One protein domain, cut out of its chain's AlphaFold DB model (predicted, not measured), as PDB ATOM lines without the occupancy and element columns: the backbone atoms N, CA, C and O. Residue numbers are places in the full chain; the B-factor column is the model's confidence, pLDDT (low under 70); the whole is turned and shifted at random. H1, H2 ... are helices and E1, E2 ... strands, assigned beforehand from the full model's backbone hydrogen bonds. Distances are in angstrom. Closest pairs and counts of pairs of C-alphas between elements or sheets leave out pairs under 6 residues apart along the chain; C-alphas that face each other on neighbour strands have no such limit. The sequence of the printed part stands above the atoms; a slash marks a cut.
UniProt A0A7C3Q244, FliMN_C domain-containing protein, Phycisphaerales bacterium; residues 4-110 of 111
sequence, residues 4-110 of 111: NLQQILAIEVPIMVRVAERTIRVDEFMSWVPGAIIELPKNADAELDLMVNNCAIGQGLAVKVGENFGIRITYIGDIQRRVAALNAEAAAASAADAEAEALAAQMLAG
ATOM      1  N   ASN A   4     158.884 159.294 100.132       77.06
ATOM      2  CA  ASN A   4     157.943 158.320 100.697       77.06
ATOM      3  C   ASN A   4     157.995 158.256 102.232       77.06
ATOM      4  O   ASN A   4     156.975 158.030 102.874       77.06
ATOM      5  N   LEU A   5     159.162 158.488 102.847       80.62
ATOM      6  CA  LEU A   5     159.302 158.366 104.303       80.62
ATOM      7  C   LEU A   5     158.545 159.474 105.050       80.62
ATOM      8  O   LEU A   5     157.875 159.202 106.038       80.62
ATOM      9  N   GLN A   6     158.612 160.715 104.557       81.44
ATOM     10  CA  GLN A   6     157.867 161.836 105.141       81.44
ATOM     11  C   GLN A   6     156.353 161.632 105.047       81.44
ATOM     12  O   GLN A   6     155.638 162.014 105.965       81.44
ATOM     13  N   GLN A   7     155.874 160.989 103.979       83.38
ATOM     14  CA  GLN A   7     154.459 160.648 103.832       83.38
ATOM     15  C   GLN A   7     154.023 159.579 104.838       83.38
ATOM     16  O   GLN A   7     152.971 159.722 105.447       83.38
ATOM     17  N   ILE A   8     154.849 158.553 105.073       85.25
ATOM     18  CA  ILE A   8     154.566 157.519 106.084       85.25
ATOM     19  C   ILE A   8     154.535 158.119 107.497       85.25
ATOM     20  O   ILE A   8     153.670 157.773 108.295       85.25
ATOM     21  N   LEU A   9     155.442 159.048 107.811       84.44
ATOM     22  CA  LEU A   9     155.477 159.720 109.117       84.44
ATOM     23  C   LEU A   9     154.296 160.675 109.355       84.44
ATOM     24  O   LEU A   9     154.059 161.057 110.497       84.44
ATOM     25  N   ALA A  10     153.572 161.065 108.301       85.81
ATOM     26  CA  ALA A  10     152.395 161.927 108.390       85.81
ATOM     27  C   ALA A  10     151.084 161.149 108.607       85.81
ATOM     28  O   ALA A  10     150.021 161.761 108.687       85.81
ATOM     29  N   ILE A  11     151.139 159.817 108.675       89.25
ATOM     30  CA  ILE A  11     149.957 158.984 108.894       89.25
ATOM     31  C   ILE A  11     149.442 159.193 110.322       89.25
ATOM     32  O   ILE A  11     150.188 159.078 111.296       89.25
ATOM     33  N   GLU A  12     148.147 159.472 110.439       87.69
ATOM     34  CA  GLU A  12     147.464 159.598 111.723       87.69
ATOM     35  C   GLU A  12     147.234 158.219 112.350       87.69
ATOM     36  O   GLU A  12     146.797 157.275 111.690       87.69
ATOM     37  N   VAL A  13     147.522 158.106 113.646       88.81
ATOM     38  CA  VAL A  13     147.392 156.858 114.402       88.81
ATOM     39  C   VAL A  13     146.420 157.077 115.561       88.81
ATOM     40  O   VAL A  13     146.656 157.977 116.374       88.81
ATOM     41  N   PRO A  14     145.353 156.265 115.692       88.88
ATOM     42  CA  PRO A  14     144.439 156.371 116.816       88.88
ATOM     43  C   PRO A  14     145.119 155.873 118.093       88.88
ATOM     44  O   PRO A  14     145.526 154.714 118.199       88.88
ATOM     45  N   ILE A  15     145.219 156.757 119.081       89.56
ATOM     46  CA  ILE A  15     145.695 156.412 120.420       89.56
ATOM     47  C   ILE A  15     144.478 156.165 121.304       89.56
ATOM     48  O   ILE A  15     143.590 157.009 121.410       89.56
ATOM     49  N   MET A  16     144.457 155.009 121.955       90.69
ATOM     50  CA  MET A  16     143.457 154.638 122.946       90.69
ATOM     51  C   MET A  16     144.088 154.665 124.330       90.69
ATOM     52  O   MET A  16     145.224 154.240 124.524       90.69
ATOM     53  N   VAL A  17     143.339 155.158 125.304       91.81
ATOM     54  CA  VAL A  17     143.794 155.236 126.690       91.81
ATOM     55  C   VAL A  17     142.883 154.345 127.495       91.81
ATOM     56  O   VAL A  17     141.686 154.611 127.617       91.81
ATOM     57  N   ARG A  18     143.445 153.267 128.026       90.38
ATOM     58  CA  ARG A  18     142.673 152.308 128.795       90.38
ATOM     59  C   ARG A  18     142.733 152.681 130.265       90.38
ATOM     60  O   ARG A  18     143.786 152.610 130.901       90.38
ATOM     61  N   VAL A  19     141.568 153.065 130.787       89.56
ATOM     62  CA  VAL A  19     141.395 153.347 132.212       89.56
ATOM     63  C   VAL A  19     141.595 152.058 132.995       89.56
ATOM     64  O   VAL A  19     142.574 151.948 133.721       89.56
ATOM     65  N   ALA A  20     140.753 151.051 132.775       87.88
ATOM     66  CA  ALA A  20     140.914 149.726 133.360       87.88
ATOM     67  C   ALA A  20     140.328 148.644 132.446       87.88
ATOM     68  O   ALA A  20     139.625 148.942 131.481       87.88
ATOM     69  N   GLU A  21     140.607 147.392 132.785       88.25
ATOM     70  CA  GLU A  21     140.044 146.204 132.154       88.25
ATOM     71  C   GLU A  21     139.458 145.306 133.246       88.25
ATOM     72  O   GLU A  21     140.040 145.169 134.324       88.25
ATOM     73  N   ARG A  22     138.283 144.729 132.989       89.62
ATOM     74  CA  ARG A  22     137.626 143.793 133.902       89.62
ATOM     75  C   ARG A  22     136.809 142.784 133.105       89.62
ATOM     76  O   ARG A  22     136.000 143.172 132.268       89.62
ATOM     77  N   THR A  23     136.963 141.507 133.437       90.75
ATOM     78  CA  THR A  23     136.102 140.434 132.929       90.75
ATOM     79  C   THR A  23     134.858 140.312 133.804       90.75
ATOM     80  O   THR A  23     134.957 140.207 135.027       90.75
ATOM     81  N   ILE A  24     133.685 140.319 133.177       92.38
ATOM     82  CA  ILE A  24     132.376 140.180 133.831       92.38
ATOM     83  C   ILE A  24     131.593 139.035 133.192       92.38
ATOM     84  O   ILE A  24     131.892 138.605 132.076       92.38
ATOM     85  N   ARG A  25     130.582 138.523 133.898       94.12
ATOM     86  CA  ARG A  25     129.689 137.499 133.341       94.12
ATOM     87  C   ARG A  25     128.718 138.138 132.349       94.12
ATOM     88  O   ARG A  25     128.301 139.278 132.530       94.12
ATOM     89  N   VAL A  26     128.311 137.373 131.336       94.06
ATOM     90  CA  VAL A  26     127.364 137.844 130.308       94.06
ATOM     91  C   VAL A  26     126.030 138.277 130.929       94.06
ATOM     92  O   VAL A  26     125.477 139.295 130.534       94.06
ATOM     93  N   ASP A  27     125.557 137.557 131.947       93.94
ATOM     94  CA  ASP A  27     124.325 137.884 132.678       93.94
ATOM     95  C   ASP A  27     124.383 139.271 133.354       93.94
ATOM     96  O   ASP A  27     123.473 140.085 133.216       93.94
ATOM     97  N   GLU A  28     125.514 139.596 133.991       90.38
ATOM     98  CA  GLU A  28     125.746 140.903 134.618       90.38
ATOM     99  C   GLU A  28     125.770 142.023 133.567       90.38
ATOM    100  O   GLU A  28     125.135 143.056 133.761       90.38
ATOM    101  N   PHE A  29     126.420 141.796 132.422       91.62
ATOM    102  CA  PHE A  29     126.455 142.753 131.311       91.62
ATOM    103  C   PHE A  29     125.060 143.057 130.745       91.62
ATOM    104  O   PHE A  29     124.735 144.212 130.475       91.62
ATOM    105  N   MET A  30     124.209 142.037 130.596       93.38
ATOM    106  CA  MET A  30     122.842 142.213 130.088       93.38
ATOM    107  C   MET A  30     121.929 142.966 131.064       93.38
ATOM    108  O   MET A  30     120.929 143.540 130.639       93.38
ATOM    109  N   SER A  31     122.266 142.988 132.356       92.56
ATOM    110  CA  SER A  31     121.497 143.698 133.385       92.56
ATOM    111  C   SER A  31     121.738 145.215 133.420       92.56
ATOM    112  O   SER A  31     121.059 145.932 134.160       92.56
ATOM    113  N   TRP A  32     122.705 145.725 132.650       93.62
ATOM    114  CA  TRP A  32     123.089 147.132 132.700       93.62
ATOM    115  C   TRP A  32     122.003 148.057 132.160       93.62
ATOM    116  O   TRP A  32     121.477 147.893 131.061       93.62
ATOM    117  N   VAL A  33     121.720 149.094 132.941       94.31
ATOM    118  CA  VAL A  33     120.754 150.144 132.622       94.31
ATOM    119  C   VAL A  33     121.402 151.516 132.803       94.31
ATOM    120  O   VAL A  33     122.374 151.638 133.557       94.31
ATOM    121  N   PRO A  34     120.891 152.574 132.144       94.75
ATOM    122  CA  PRO A  34     121.365 153.932 132.384       94.75
ATOM    123  C   PRO A  34     121.335 154.269 133.882       94.75
ATOM    124  O   PRO A  34     120.290 154.177 134.522       94.75
ATOM    125  N   GLY A  35     122.492 154.635 134.439       93.00
ATOM    126  CA  GLY A  35     122.672 154.887 135.874       93.00
ATOM    127  C   GLY A  35     123.347 153.752 136.655       93.00
ATOM    128  O   GLY A  35     123.676 153.952 137.821       93.00
ATOM    129  N   ALA A  36     123.603 152.594 136.038       92.44
ATOM    130  CA  ALA A  36     124.414 151.543 136.648       92.44
ATOM    131  C   ALA A  36     125.872 152.008 136.839       92.44
ATOM    132  O   ALA A  36     126.483 152.568 135.927       92.44
ATOM    133  N   ILE A  37     126.429 151.761 138.026       91.31
ATOM    134  CA  ILE A  37     127.818 152.084 138.377       91.31
ATOM    135  C   ILE A  37     128.631 150.791 138.331       91.31
ATOM    136  O   ILE A  37     128.311 149.834 139.033       91.31
ATOM    137  N   ILE A  38     129.686 150.770 137.518       89.81
ATOM    138  CA  ILE A  38     130.568 149.610 137.359       89.81
ATOM    139  C   ILE A  38     131.870 149.886 138.102       89.81
ATOM    140  O   ILE A  38     132.592 150.829 137.781       89.81
ATOM    141  N   GLU A  39     132.180 149.047 139.084       88.38
ATOM    142  CA  GLU A  39     133.449 149.120 139.801       88.38
ATOM    143  C   GLU A  39     134.576 148.490 138.974       88.38
ATOM    144  O   GLU A  39     134.458 147.370 138.460       88.38
ATOM    145  N   LEU A  40     135.683 149.216 138.853       90.38
ATOM    146  CA  LEU A  40     136.884 148.780 138.153       90.38
ATOM    147  C   LEU A  40     137.979 148.462 139.181       90.38
ATOM    148  O   LEU A  40     138.102 149.176 140.170       90.38
ATOM    149  N   PRO A  41     138.821 147.442 138.947       86.06
ATOM    150  CA  PRO A  41     139.835 147.013 139.916       86.06
ATOM    151  C   PRO A  41     141.026 147.979 140.039       86.06
ATOM    152  O   PRO A  41     141.933 147.742 140.835       86.06
ATOM    153  N   LYS A  42     141.076 149.035 139.219       86.12
ATOM    154  CA  LYS A  42     142.210 149.955 139.145       86.12
ATOM    155  C   LYS A  42     141.946 151.207 139.977       86.12
ATOM    156  O   LYS A  42     140.907 151.843 139.824       86.12
ATOM    157  N   ASN A  43     142.922 151.582 140.804       85.31
ATOM    158  CA  ASN A  43     142.876 152.820 141.583       85.31
ATOM    159  C   ASN A  43     142.810 154.052 140.670       85.31
ATOM    160  O   ASN A  43     143.464 154.087 139.628       85.31
ATOM    161  N   ALA A  44     142.074 155.081 141.098       81.62
ATOM    162  CA  ALA A  44     141.887 156.315 140.331       81.62
ATOM    163  C   ALA A  44     143.199 157.077 140.063       81.62
ATOM    164  O   ALA A  44     143.337 157.711 139.021       81.62
ATOM    165  N   ASP A  45     144.170 156.971 140.974       83.00
ATOM    166  CA  ASP A  45     145.477 157.635 140.874       83.00
ATOM    167  C   ASP A  45     146.543 156.789 140.154       83.00
ATOM    168  O   ASP A  45     147.705 157.185 140.068       83.00
ATOM    169  N   ALA A  46     146.182 155.597 139.670       88.06
ATOM    170  CA  ALA A  46     147.121 154.720 138.985       88.06
ATOM    171  C   ALA A  46     147.439 155.215 137.566       88.06
ATOM    172  O   ALA A  46     146.628 155.862 136.901       88.06
ATOM    173  N   GLU A  47     148.612 154.833 137.063       91.19
ATOM    174  CA  GLU A  47     149.003 155.136 135.687       91.19
ATOM    175  C   GLU A  47     148.096 154.417 134.687       91.19
ATOM    176  O   GLU A  47     147.799 153.231 134.829       91.19
ATOM    177  N   LEU A  48     147.638 155.136 133.670       91.81
ATOM    178  CA  LEU A  48     146.788 154.646 132.594       91.81
ATOM    179  C   LEU A  48     147.625 154.004 131.491       91.81
ATOM    180  O   LEU A  48     148.730 154.463 131.197       91.81
ATOM    181  N   ASP A  49     147.071 152.976 130.846       91.31
ATOM    182  CA  ASP A  49     147.759 152.315 129.740       91.31
ATOM    183  C   ASP A  49     147.505 153.088 128.445       91.31
ATOM    184  O   ASP A  49     146.357 153.346 128.065       91.31
ATOM    185  N   LEU A  50     148.584 153.423 127.744       91.88
ATOM    186  CA  LEU A  50     148.544 153.980 126.398       91.88
ATOM    187  C   LEU A  50     148.591 152.828 125.402       91.88
ATOM    188  O   LEU A  50     149.536 152.034 125.397       91.88
ATOM    189  N   MET A  51     147.578 152.749 124.548       90.00
ATOM    190  CA  MET A  51     147.394 151.671 123.590       90.00
ATOM    191  C   MET A  51     147.260 152.205 122.168       90.00
ATOM    192  O   MET A  51     146.676 153.259 121.925       90.00
ATOM    193  N   VAL A  52     147.771 151.435 121.218       90.44
ATOM    194  CA  VAL A  52     147.583 151.642 119.779       90.44
ATOM    195  C   VAL A  52     147.234 150.286 119.188       90.44
ATOM    196  O   VAL A  52     147.917 149.317 119.498       90.44
ATOM    197  N   ASN A  53     146.160 150.193 118.398       88.56
ATOM    198  CA  ASN A  53     145.683 148.930 117.807       88.56
ATOM    199  C   ASN A  53     145.662 147.755 118.811       88.56
ATOM    200  O   ASN A  53     146.237 146.699 118.564       88.56
ATOM    201  N   ASN A  54     145.052 147.958 119.984       83.88
ATOM    202  CA  ASN A  54     144.995 146.981 121.084       83.88
ATOM    203  C   ASN A  54     146.347 146.547 121.692       83.88
ATOM    204  O   ASN A  54     146.375 145.674 122.556       83.88
ATOM    205  N   CYS A  55     147.454 147.196 121.340       86.62
ATOM    206  CA  CYS A  55     148.775 146.916 121.889       86.62
ATOM    207  C   CYS A  55     149.200 148.014 122.871       86.62
ATOM    208  O   CYS A  55     149.205 149.194 122.521       86.62
ATOM    209  N   ALA A  56     149.598 147.639 124.089       87.62
ATOM    210  CA  ALA A  56     150.144 148.581 125.066       87.62
ATOM    211  C   ALA A  56     151.540 149.074 124.644       87.62
ATOM    212  O   ALA A  56     152.480 148.286 124.498       87.62
ATOM    213  N   ILE A  57     151.671 150.389 124.466       91.00
ATOM    214  CA  ILE A  57     152.913 151.060 124.059       91.00
ATOM    215  C   ILE A  57     153.599 151.804 125.209       91.00
ATOM    216  O   ILE A  57     154.773 152.158 125.091       91.00
ATOM    217  N   GLY A  58     152.886 152.064 126.306       92.38
ATOM    218  CA  GLY A  58     153.410 152.832 127.428       92.38
ATOM    219  C   GLY A  58     152.377 153.086 128.518       92.38
ATOM    220  O   GLY A  58     151.257 152.578 128.463       92.38
ATOM    221  N   GLN A  59     152.775 153.897 129.493       93.12
ATOM    222  CA  GLN A  59     151.976 154.279 130.652       93.12
ATOM    223  C   GLN A  59     152.052 155.787 130.889       93.12
ATOM    224  O   GLN A  59     153.059 156.439 130.587       93.12
ATOM    225  N   GLY A  60     150.975 156.358 131.418       93.81
ATOM    226  CA  GLY A  60     150.935 157.777 131.735       93.81
ATOM    227  C   GLY A  60     149.841 158.157 132.715       93.81
ATOM    228  O   GLY A  60     148.866 157.445 132.911       93.81
ATOM    229  N   LEU A  61     149.998 159.319 133.330       92.50
ATOM    230  CA  LEU A  61     149.064 159.849 134.315       92.50
ATOM    231  C   LEU A  61     148.075 160.803 133.652       92.50
ATOM    232  O   LEU A  61     148.474 161.675 132.874       92.50
ATOM    233  N   ALA A  62     146.793 160.672 133.991       91.38
ATOM    234  CA  ALA A  62     145.785 161.639 133.583       91.38
ATOM    235  C   ALA A  62     146.040 162.979 134.282       91.38
ATOM    236  O   ALA A  62     146.167 163.055 135.504       91.38
ATOM    237  N   VAL A  63     146.119 164.047 133.497       91.94
ATOM    238  CA  VAL A  63     146.326 165.411 133.983       91.94
ATOM    239  C   VAL A  63     145.294 166.336 133.358       91.94
ATOM    240  O   VAL A  63     144.855 166.134 132.229       91.94
ATOM    241  N   LYS A  64     144.905 167.385 134.079       93.25
ATOM    242  CA  LYS A  64     144.065 168.448 133.527       93.25
ATOM    243  C   LYS A  64     144.958 169.532 132.933       93.25
ATOM    244  O   LYS A  64     145.820 170.067 133.627       93.25
ATOM    245  N   VAL A  65     144.738 169.871 131.667       93.88
ATOM    246  CA  VAL A  65     145.445 170.950 130.968       93.88
ATOM    247  C   VAL A  65     144.422 172.004 130.560       93.88
ATOM    248  O   VAL A  65     143.725 171.863 129.558       93.88
ATOM    249  N   GLY A  66     144.307 173.061 131.370       93.75
ATOM    250  CA  GLY A  66     143.270 174.080 131.195       93.75
ATOM    251  C   GLY A  66     141.882 173.475 131.392       93.75
ATOM    252  O   GLY A  66     141.544 173.057 132.496       93.75
ATOM    253  N   GLU A  67     141.099 173.398 130.322       94.44
ATOM    254  CA  GLU A  67     139.772 172.761 130.303       94.44
ATOM    255  C   GLU A  67     139.789 171.357 129.684       94.44
ATOM    256  O   GLU A  67     138.786 170.650 129.723       94.44
ATOM    257  N   ASN A  68     140.939 170.927 129.161       93.88
ATOM    258  CA  ASN A  68     141.085 169.661 128.461       93.88
ATOM    259  C   ASN A  68     141.686 168.580 129.362       93.88
ATOM    260  O   ASN A  68     142.450 168.855 130.296       93.88
ATOM    261  N   PHE A  69     141.392 167.327 129.027       90.56
ATOM    262  CA  PHE A  69     142.128 166.183 129.546       90.56
ATOM    263  C   PHE A  69     143.431 166.016 128.766       90.56
ATOM    264  O   PHE A  69     143.455 166.092 127.540       90.56
ATOM    265  N   GLY A  70     144.517 165.790 129.490       92.06
ATOM    266  CA  GLY A  70     145.820 165.446 128.949       92.06
ATOM    267  C   GLY A  70     146.366 164.195 129.622       92.06
ATOM    268  O   GLY A  70     145.875 163.755 130.662       92.06
ATOM    269  N   ILE A  71     147.414 163.629 129.030       92.75
ATOM    270  CA  ILE A  71     148.137 162.499 129.607       92.75
ATOM    271  C   ILE A  71     149.606 162.856 129.664       92.75
ATOM    272  O   ILE A  71     150.225 163.169 128.648       92.75
ATOM    273  N   ARG A  72     150.168 162.798 130.869       93.75
ATOM    274  CA  ARG A  72     151.605 162.909 131.067       93.75
ATOM    275  C   ARG A  72     152.204 161.519 130.945       93.75
ATOM    276  O   ARG A  72     151.974 160.675 131.803       93.75
ATOM    277  N   ILE A  73     152.961 161.300 129.879       93.31
ATOM    278  CA  ILE A  73     153.655 160.036 129.632       93.31
ATOM    279  C   ILE A  73     154.705 159.843 130.731       93.31
ATOM    280  O   ILE A  73     155.610 160.668 130.861       93.31
ATOM    281  N   THR A  74     154.576 158.773 131.516       94.00
ATOM    282  CA  THR A  74     155.593 158.367 132.498       94.00
ATOM    283  C   THR A  74     156.617 157.465 131.827       94.00
ATOM    284  O   THR A  74     157.823 157.657 131.970       94.00
ATOM    285  N   TYR A  75     156.131 156.498 131.050       91.75
ATOM    286  CA  TYR A  75     156.959 155.515 130.374       91.75
ATOM    287  C   TYR A  75     156.450 155.271 128.957       91.75
ATOM    288  O   TYR A  75     155.249 155.131 128.723       91.75
ATOM    289  N   ILE A  76     157.377 155.187 128.006       91.94
ATOM    290  CA  ILE A  76     157.084 154.825 126.623       91.94
ATOM    291  C   ILE A  76     158.086 153.777 126.157       91.94
ATOM    292  O   ILE A  76     159.289 153.916 126.377       91.94
ATOM    293  N   GLY A  77     157.578 152.722 125.529       86.88
ATOM    294  CA  GLY A  77     158.410 151.668 124.969       86.88
ATOM    295  C   GLY A  77     159.237 152.138 123.769       86.88
ATOM    296  O   GLY A  77     159.016 153.207 123.184       86.88
ATOM    297  N   ASP A  78     160.178 151.288 123.367       89.88
ATOM    298  CA  ASP A  78     161.076 151.554 122.247       89.88
ATOM    299  C   ASP A  78     160.336 151.811 120.929       89.88
ATOM    300  O   ASP A  78     159.206 151.369 120.699       89.88
ATOM    301  N   ILE A  79     161.017 152.494 120.005       87.69
ATOM    302  CA  ILE A  79     160.499 152.771 118.656       87.69
ATOM    303  C   ILE A  79     160.093 151.473 117.949       87.69
ATOM    304  O   ILE A  79     159.024 151.421 117.353       87.69
ATOM    305  N   GLN A  80     160.896 150.413 118.074       86.31
ATOM    306  CA  GLN A  80     160.599 149.112 117.465       86.31
ATOM    307  C   GLN A  80     159.272 148.542 117.977       86.31
ATOM    308  O   GLN A  80     158.452 148.074 117.192       86.31
ATOM    309  N   ARG A  81     159.012 148.658 119.285       81.69
ATOM    310  CA  ARG A  81     157.768 148.184 119.900       81.69
ATOM    311  C   ARG A  81     156.561 149.021 119.478       81.69
ATOM    312  O   ARG A  81     155.489 148.468 119.267       81.69
ATOM    313  N   ARG A  82     156.738 150.332 119.287       85.88
ATOM    314  CA  ARG A  82     155.690 151.218 118.751       85.88
ATOM    315  C   ARG A  82     155.350 150.905 117.299       85.88
ATOM    316  O   ARG A  82     154.176 150.856 116.958       85.88
ATOM    317  N   VAL A  83     156.355 150.661 116.461       86.31
ATOM    318  CA  VAL A  83     156.135 150.262 115.064       86.31
ATOM    319  C   VAL A  83     155.469 148.889 114.995       86.31
ATOM    320  O   VAL A  83     154.531 148.710 114.226       86.31
ATOM    321  N   ALA A  84     155.882 147.945 115.845       84.81
ATOM    322  CA  ALA A  84     155.235 146.641 115.943       84.81
ATOM    323  C   ALA A  84     153.763 146.756 116.371       84.81
ATOM    324  O   ALA A  84     152.919 146.090 115.789       84.81
ATOM    325  N   ALA A  85     153.441 147.647 117.317       83.00
ATOM    326  CA  ALA A  85     152.069 147.905 117.758       83.00
ATOM    327  C   ALA A  85     151.157 148.468 116.653       83.00
ATOM    328  O   ALA A  85     149.945 148.306 116.727       83.00
ATOM    329  N   LEU A  86     151.705 149.108 115.613       83.19
ATOM    330  CA  LEU A  86     150.914 149.527 114.450       83.19
ATOM    331  C   LEU A  86     150.474 148.328 113.603       83.19
ATOM    332  O   LEU A  86     149.419 148.382 112.973       83.19
ATOM    333  N   ASN A  87     151.250 147.243 113.610       81.50
ATOM    334  CA  ASN A  87     150.898 146.004 112.938       81.50
ATOM    335  C   ASN A  87     150.010 145.155 113.864       81.50
ATOM    336  O   ASN A  87     150.497 144.444 114.742       81.50
ATOM    337  N   ALA A  88     148.695 145.264 113.679       61.53
ATOM    338  CA  ALA A  88     147.670 144.699 114.563       61.53
ATOM    339  C   ALA A  88     147.731 143.164 114.743       61.53
ATOM    340  O   ALA A  88     147.083 142.627 115.637       61.53
ATOM    341  N   GLU A  89     148.507 142.448 113.925       56.00
ATOM    342  CA  GLU A  89     148.485 140.984 113.844       56.00
ATOM    343  C   GLU A  89     149.494 140.278 114.776       56.00
ATOM    344  O   GLU A  89     149.376 139.080 115.012       56.00
ATOM    345  N   ALA A  90     150.472 140.989 115.357       49.28
ATOM    346  CA  ALA A  90     151.616 140.345 116.022       49.28
ATOM    347  C   ALA A  90     151.530 140.213 117.559       49.28
ATOM    348  O   ALA A  90     152.246 139.397 118.138       49.28
ATOM    349  N   ALA A  91     150.697 140.996 118.255       49.66
ATOM    350  CA  ALA A  91     150.744 141.045 119.725       49.66
ATOM    351  C   ALA A  91     149.790 140.074 120.441       49.66
ATOM    352  O   ALA A  91     150.030 139.747 121.600       49.66
ATOM    353  N   ALA A  92     148.729 139.601 119.780       50.03
ATOM    354  CA  ALA A  92     147.778 138.668 120.390       50.03
ATOM    355  C   ALA A  92     148.283 137.209 120.424       50.03
ATOM    356  O   ALA A  92     147.752 136.407 121.184       50.03
ATOM    357  N   ALA A  93     149.312 136.862 119.638       48.25
ATOM    358  CA  ALA A  93     149.805 135.486 119.534       48.25
ATOM    359  C   ALA A  93     150.827 135.099 120.625       48.25
ATOM    360  O   ALA A  93     150.844 133.961 121.074       48.25
ATOM    361  N   SER A  94     151.648 136.027 121.126       51.56
ATOM    362  CA  SER A  94     152.836 135.649 121.916       51.56
ATOM    363  C   SER A  94     152.608 135.380 123.410       51.56
ATOM    364  O   SER A  94     153.504 134.846 124.060       51.56
ATOM    365  N   ALA A  95     151.442 135.716 123.974       52.94
ATOM    366  CA  ALA A  95     151.131 135.388 125.373       52.94
ATOM    367  C   ALA A  95     150.549 133.972 125.533       52.94
ATOM    368  O   ALA A  95     150.869 133.289 126.502       52.94
ATOM    369  N   ALA A  96     149.745 133.511 124.568       52.31
ATOM    370  CA  ALA A  96     149.124 132.185 124.617       52.31
ATOM    371  C   ALA A  96     150.134 131.051 124.359       52.31
ATOM    372  O   ALA A  96     150.025 129.983 124.962       52.31
ATOM    373  N   ASP A  97     151.145 131.296 123.522       55.03
ATOM    374  CA  ASP A  97     152.148 130.282 123.181       55.03
ATOM    375  C   ASP A  97     153.099 129.970 124.358       55.03
ATOM    376  O   ASP A  97     153.463 128.814 124.573       55.03
ATOM    377  N   ALA A  98     153.441 130.967 125.187       58.97
ATOM    378  CA  ALA A  98     154.390 130.791 126.294       58.97
ATOM    379  C   ALA A  98     153.815 129.990 127.482       58.97
ATOM    380  O   ALA A  98     154.527 129.195 128.099       58.97
ATOM    381  N   GLU A  99     152.528 130.166 127.805       60.88
ATOM    382  CA  GLU A  99     151.862 129.393 128.866       60.88
ATOM    383  C   GLU A  99     151.591 127.942 128.435       60.88
ATOM    384  O   GLU A  99     151.710 127.024 129.253       60.88
ATOM    385  N   ALA A 100     151.300 127.712 127.149       63.22
ATOM    386  CA  ALA A 100     151.098 126.373 126.602       63.22
ATOM    387  C   ALA A 100     152.391 125.531 126.613       63.22
ATOM    388  O   ALA A 100     152.356 124.349 126.970       63.22
ATOM    389  N   GLU A 101     153.538 126.134 126.288       66.94
ATOM    390  CA  GLU A 101     154.834 125.443 126.259       66.94
ATOM    391  C   GLU A 101     155.343 125.096 127.674       66.94
ATOM    392  O   GLU A 101     155.855 123.997 127.910       66.94
ATOM    393  N   ALA A 102     155.102 125.974 128.657       71.50
ATOM    394  CA  ALA A 102     155.438 125.721 130.060       71.50
ATOM    395  C   ALA A 102     154.609 124.578 130.682       71.50
ATOM    396  O   ALA A 102     155.145 123.767 131.445       71.50
ATOM    397  N   LEU A 103     153.316 124.484 130.344       71.81
ATOM    398  CA  LEU A 103     152.437 123.410 130.819       71.81
ATOM    399  C   LEU A 103     152.813 122.054 130.195       71.81
ATOM    400  O   LEU A 103     152.868 121.042 130.897       71.81
ATOM    401  N   ALA A 104     153.133 122.033 128.897       74.44
ATOM    402  CA  ALA A 104     153.551 120.820 128.192       74.44
ATOM    403  C   ALA A 104     154.866 120.241 128.748       74.44
ATOM    404  O   ALA A 104     154.982 119.026 128.927       74.44
ATOM    405  N   ALA A 105     155.832 121.100 129.098       77.81
ATOM    406  CA  ALA A 105     157.092 120.680 129.710       77.81
ATOM    407  C   ALA A 105     156.898 120.042 131.100       77.81
ATOM    408  O   ALA A 105     157.564 119.057 131.425       77.81
ATOM    409  N   GLN A 106     155.957 120.549 131.909       78.12
ATOM    410  CA  GLN A 106     155.654 119.970 133.225       78.12
ATOM    411  C   GLN A 106     154.993 118.588 133.132       78.12
ATOM    412  O   GLN A 106     155.257 117.737 133.978       78.12
ATOM    413  N   MET A 107     154.181 118.331 132.101       74.56
ATOM    414  CA  MET A 107     153.539 117.021 131.916       74.56
ATOM    415  C   MET A 107     154.514 115.929 131.446       74.56
ATOM    416  O   MET A 107     154.315 114.764 131.783       74.56
ATOM    417  N   LEU A 108     155.575 116.286 130.712       69.19
ATOM    418  CA  LEU A 108     156.599 115.334 130.255       69.19
ATOM    419  C   LEU A 108     157.638 114.977 131.330       69.19
ATOM    420  O   LEU A 108     158.222 113.902 131.268       69.19
ATOM    421  N   ALA A 109     157.868 115.852 132.312       72.81
ATOM    422  CA  ALA A 109     158.820 115.619 133.404       72.81
ATOM    423  C   ALA A 109     158.240 114.801 134.582       72.81
ATOM    424  O   ALA A 109     158.954 114.525 135.544       72.81
ATOM    425  N   GLY A 110     156.948 114.454 134.528       67.00
ATOM    426  CA  GLY A 110     156.208 113.759 135.588       67.00
ATOM    427  C   GLY A 110     155.971 112.259 135.363       67.00
ATOM    428  O   GLY A 110     155.102 111.700 136.035       67.00
TER     429      GLY A 110
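This is residues 4 to 110 of the 111 residues of the protein "FliMN_C domain-containing protein" of Phycisphaerales bacterium (UniProt A0A7C3Q244). A small curled sheet of four strands, with the short helix H3 packed over one face at E2 and E3, makes the body, and three arms stick out from it in different directions: residues 4 to 12 with H1, residues 24 to 37 with H2, and residues 93 to 110 with H4. The hairpin of E3 and E4 is the longest part of the sheet, and its turn and the arm with H4 make the two ends of the longest axis. The printed part has 107 residues with four named helices and four named strands, in the order H1, E1, H2, E2, E3, E4, H3, H4; the sheet runs E1, E2, E3, E4, antiparallel throughout, and the class is mixed, helices and strands. The whole is loose, with a radius of gyration of the C-alphas of 19.0 A, and flat, spanning 62 by 50 by 25 A.

The sheet holds E1, residues 15 to 18, E2, residues 48 to 52, E3, residues 55 to 65, and E4, residues 68 to 76. E1 and E4 are its edge strands. E2, E3 and E4 form a meander, each strand the antiparallel neighbour of the one before, and both E2 and E3 and E3 and E4 are hairpins. Between E1 and E2, whose directions stand at 144 degrees, N 16 and O 51 are 2.8 A apart, within hydrogen-bond range. Between E2 and E3, at 126 degrees, N 48 and O 60 are within range at 2.7 A, and N 55 and O 52 at 2.8 A. Between E3 and E4, at 138 degrees, N 61 and O 72 are within range at 2.8 A, and N 68 and O 65 at 3.0 A. E3 bends by 64 degrees at residue 58. The sheet is strongly twisted, and it is curled like part of a barrel: from edge to edge the strands' lines turn by 92 degrees and the way across it turns by 93 degrees. H3, residues 79 to 86, is on the sheet at a height of 8.6 A, over E3 and only just over E2, where 3 of its C-alphas fall. It runs across the strands, at 66 degrees to E3 on the local plane. Its closest C-alphas to E3 are those of Ala 85 and Cys 55, 5.4 A apart. H1, residues 4 to 9, H2, residues 26 to 30, and H4, residues 94 to 108, are not on the sheet, and no helix touches another. Every O i to N i+4 pair is within hydrogen-bond range in H1, H2 and H3, and 9 of 11 are in H4.

E3 is the longest strand, 25.9 A from C-alpha 55 at (148.775, 146.916, 121.889) to C-alpha 65. E4 measures 21.9 A, E2 13.2 A and E1 9.8 A. H3 is 11.0 A long. H1 begins at C-alpha 4, at (157.943, 158.320, 100.697), and is 8.9 A long; H2 is 6.3 A long. H4 is the longest helix, 22.3 A, and ends at C-alpha 108, at (156.599, 115.334, 130.255).

The two C-alphas farthest apart are those of Gly 66 and Gly 110, at 61.8 A. Without the stretches that stand free, the body has 66 residues and spans 33 by 31 by 18 A. The printed part has no cut. The link from H2 to E2, residues 31 to 47, is long. The mean pLDDT of the printed part is 83.6; residues 88 to 101, 108 and 110 are under 70, and the mean over H4 is 65.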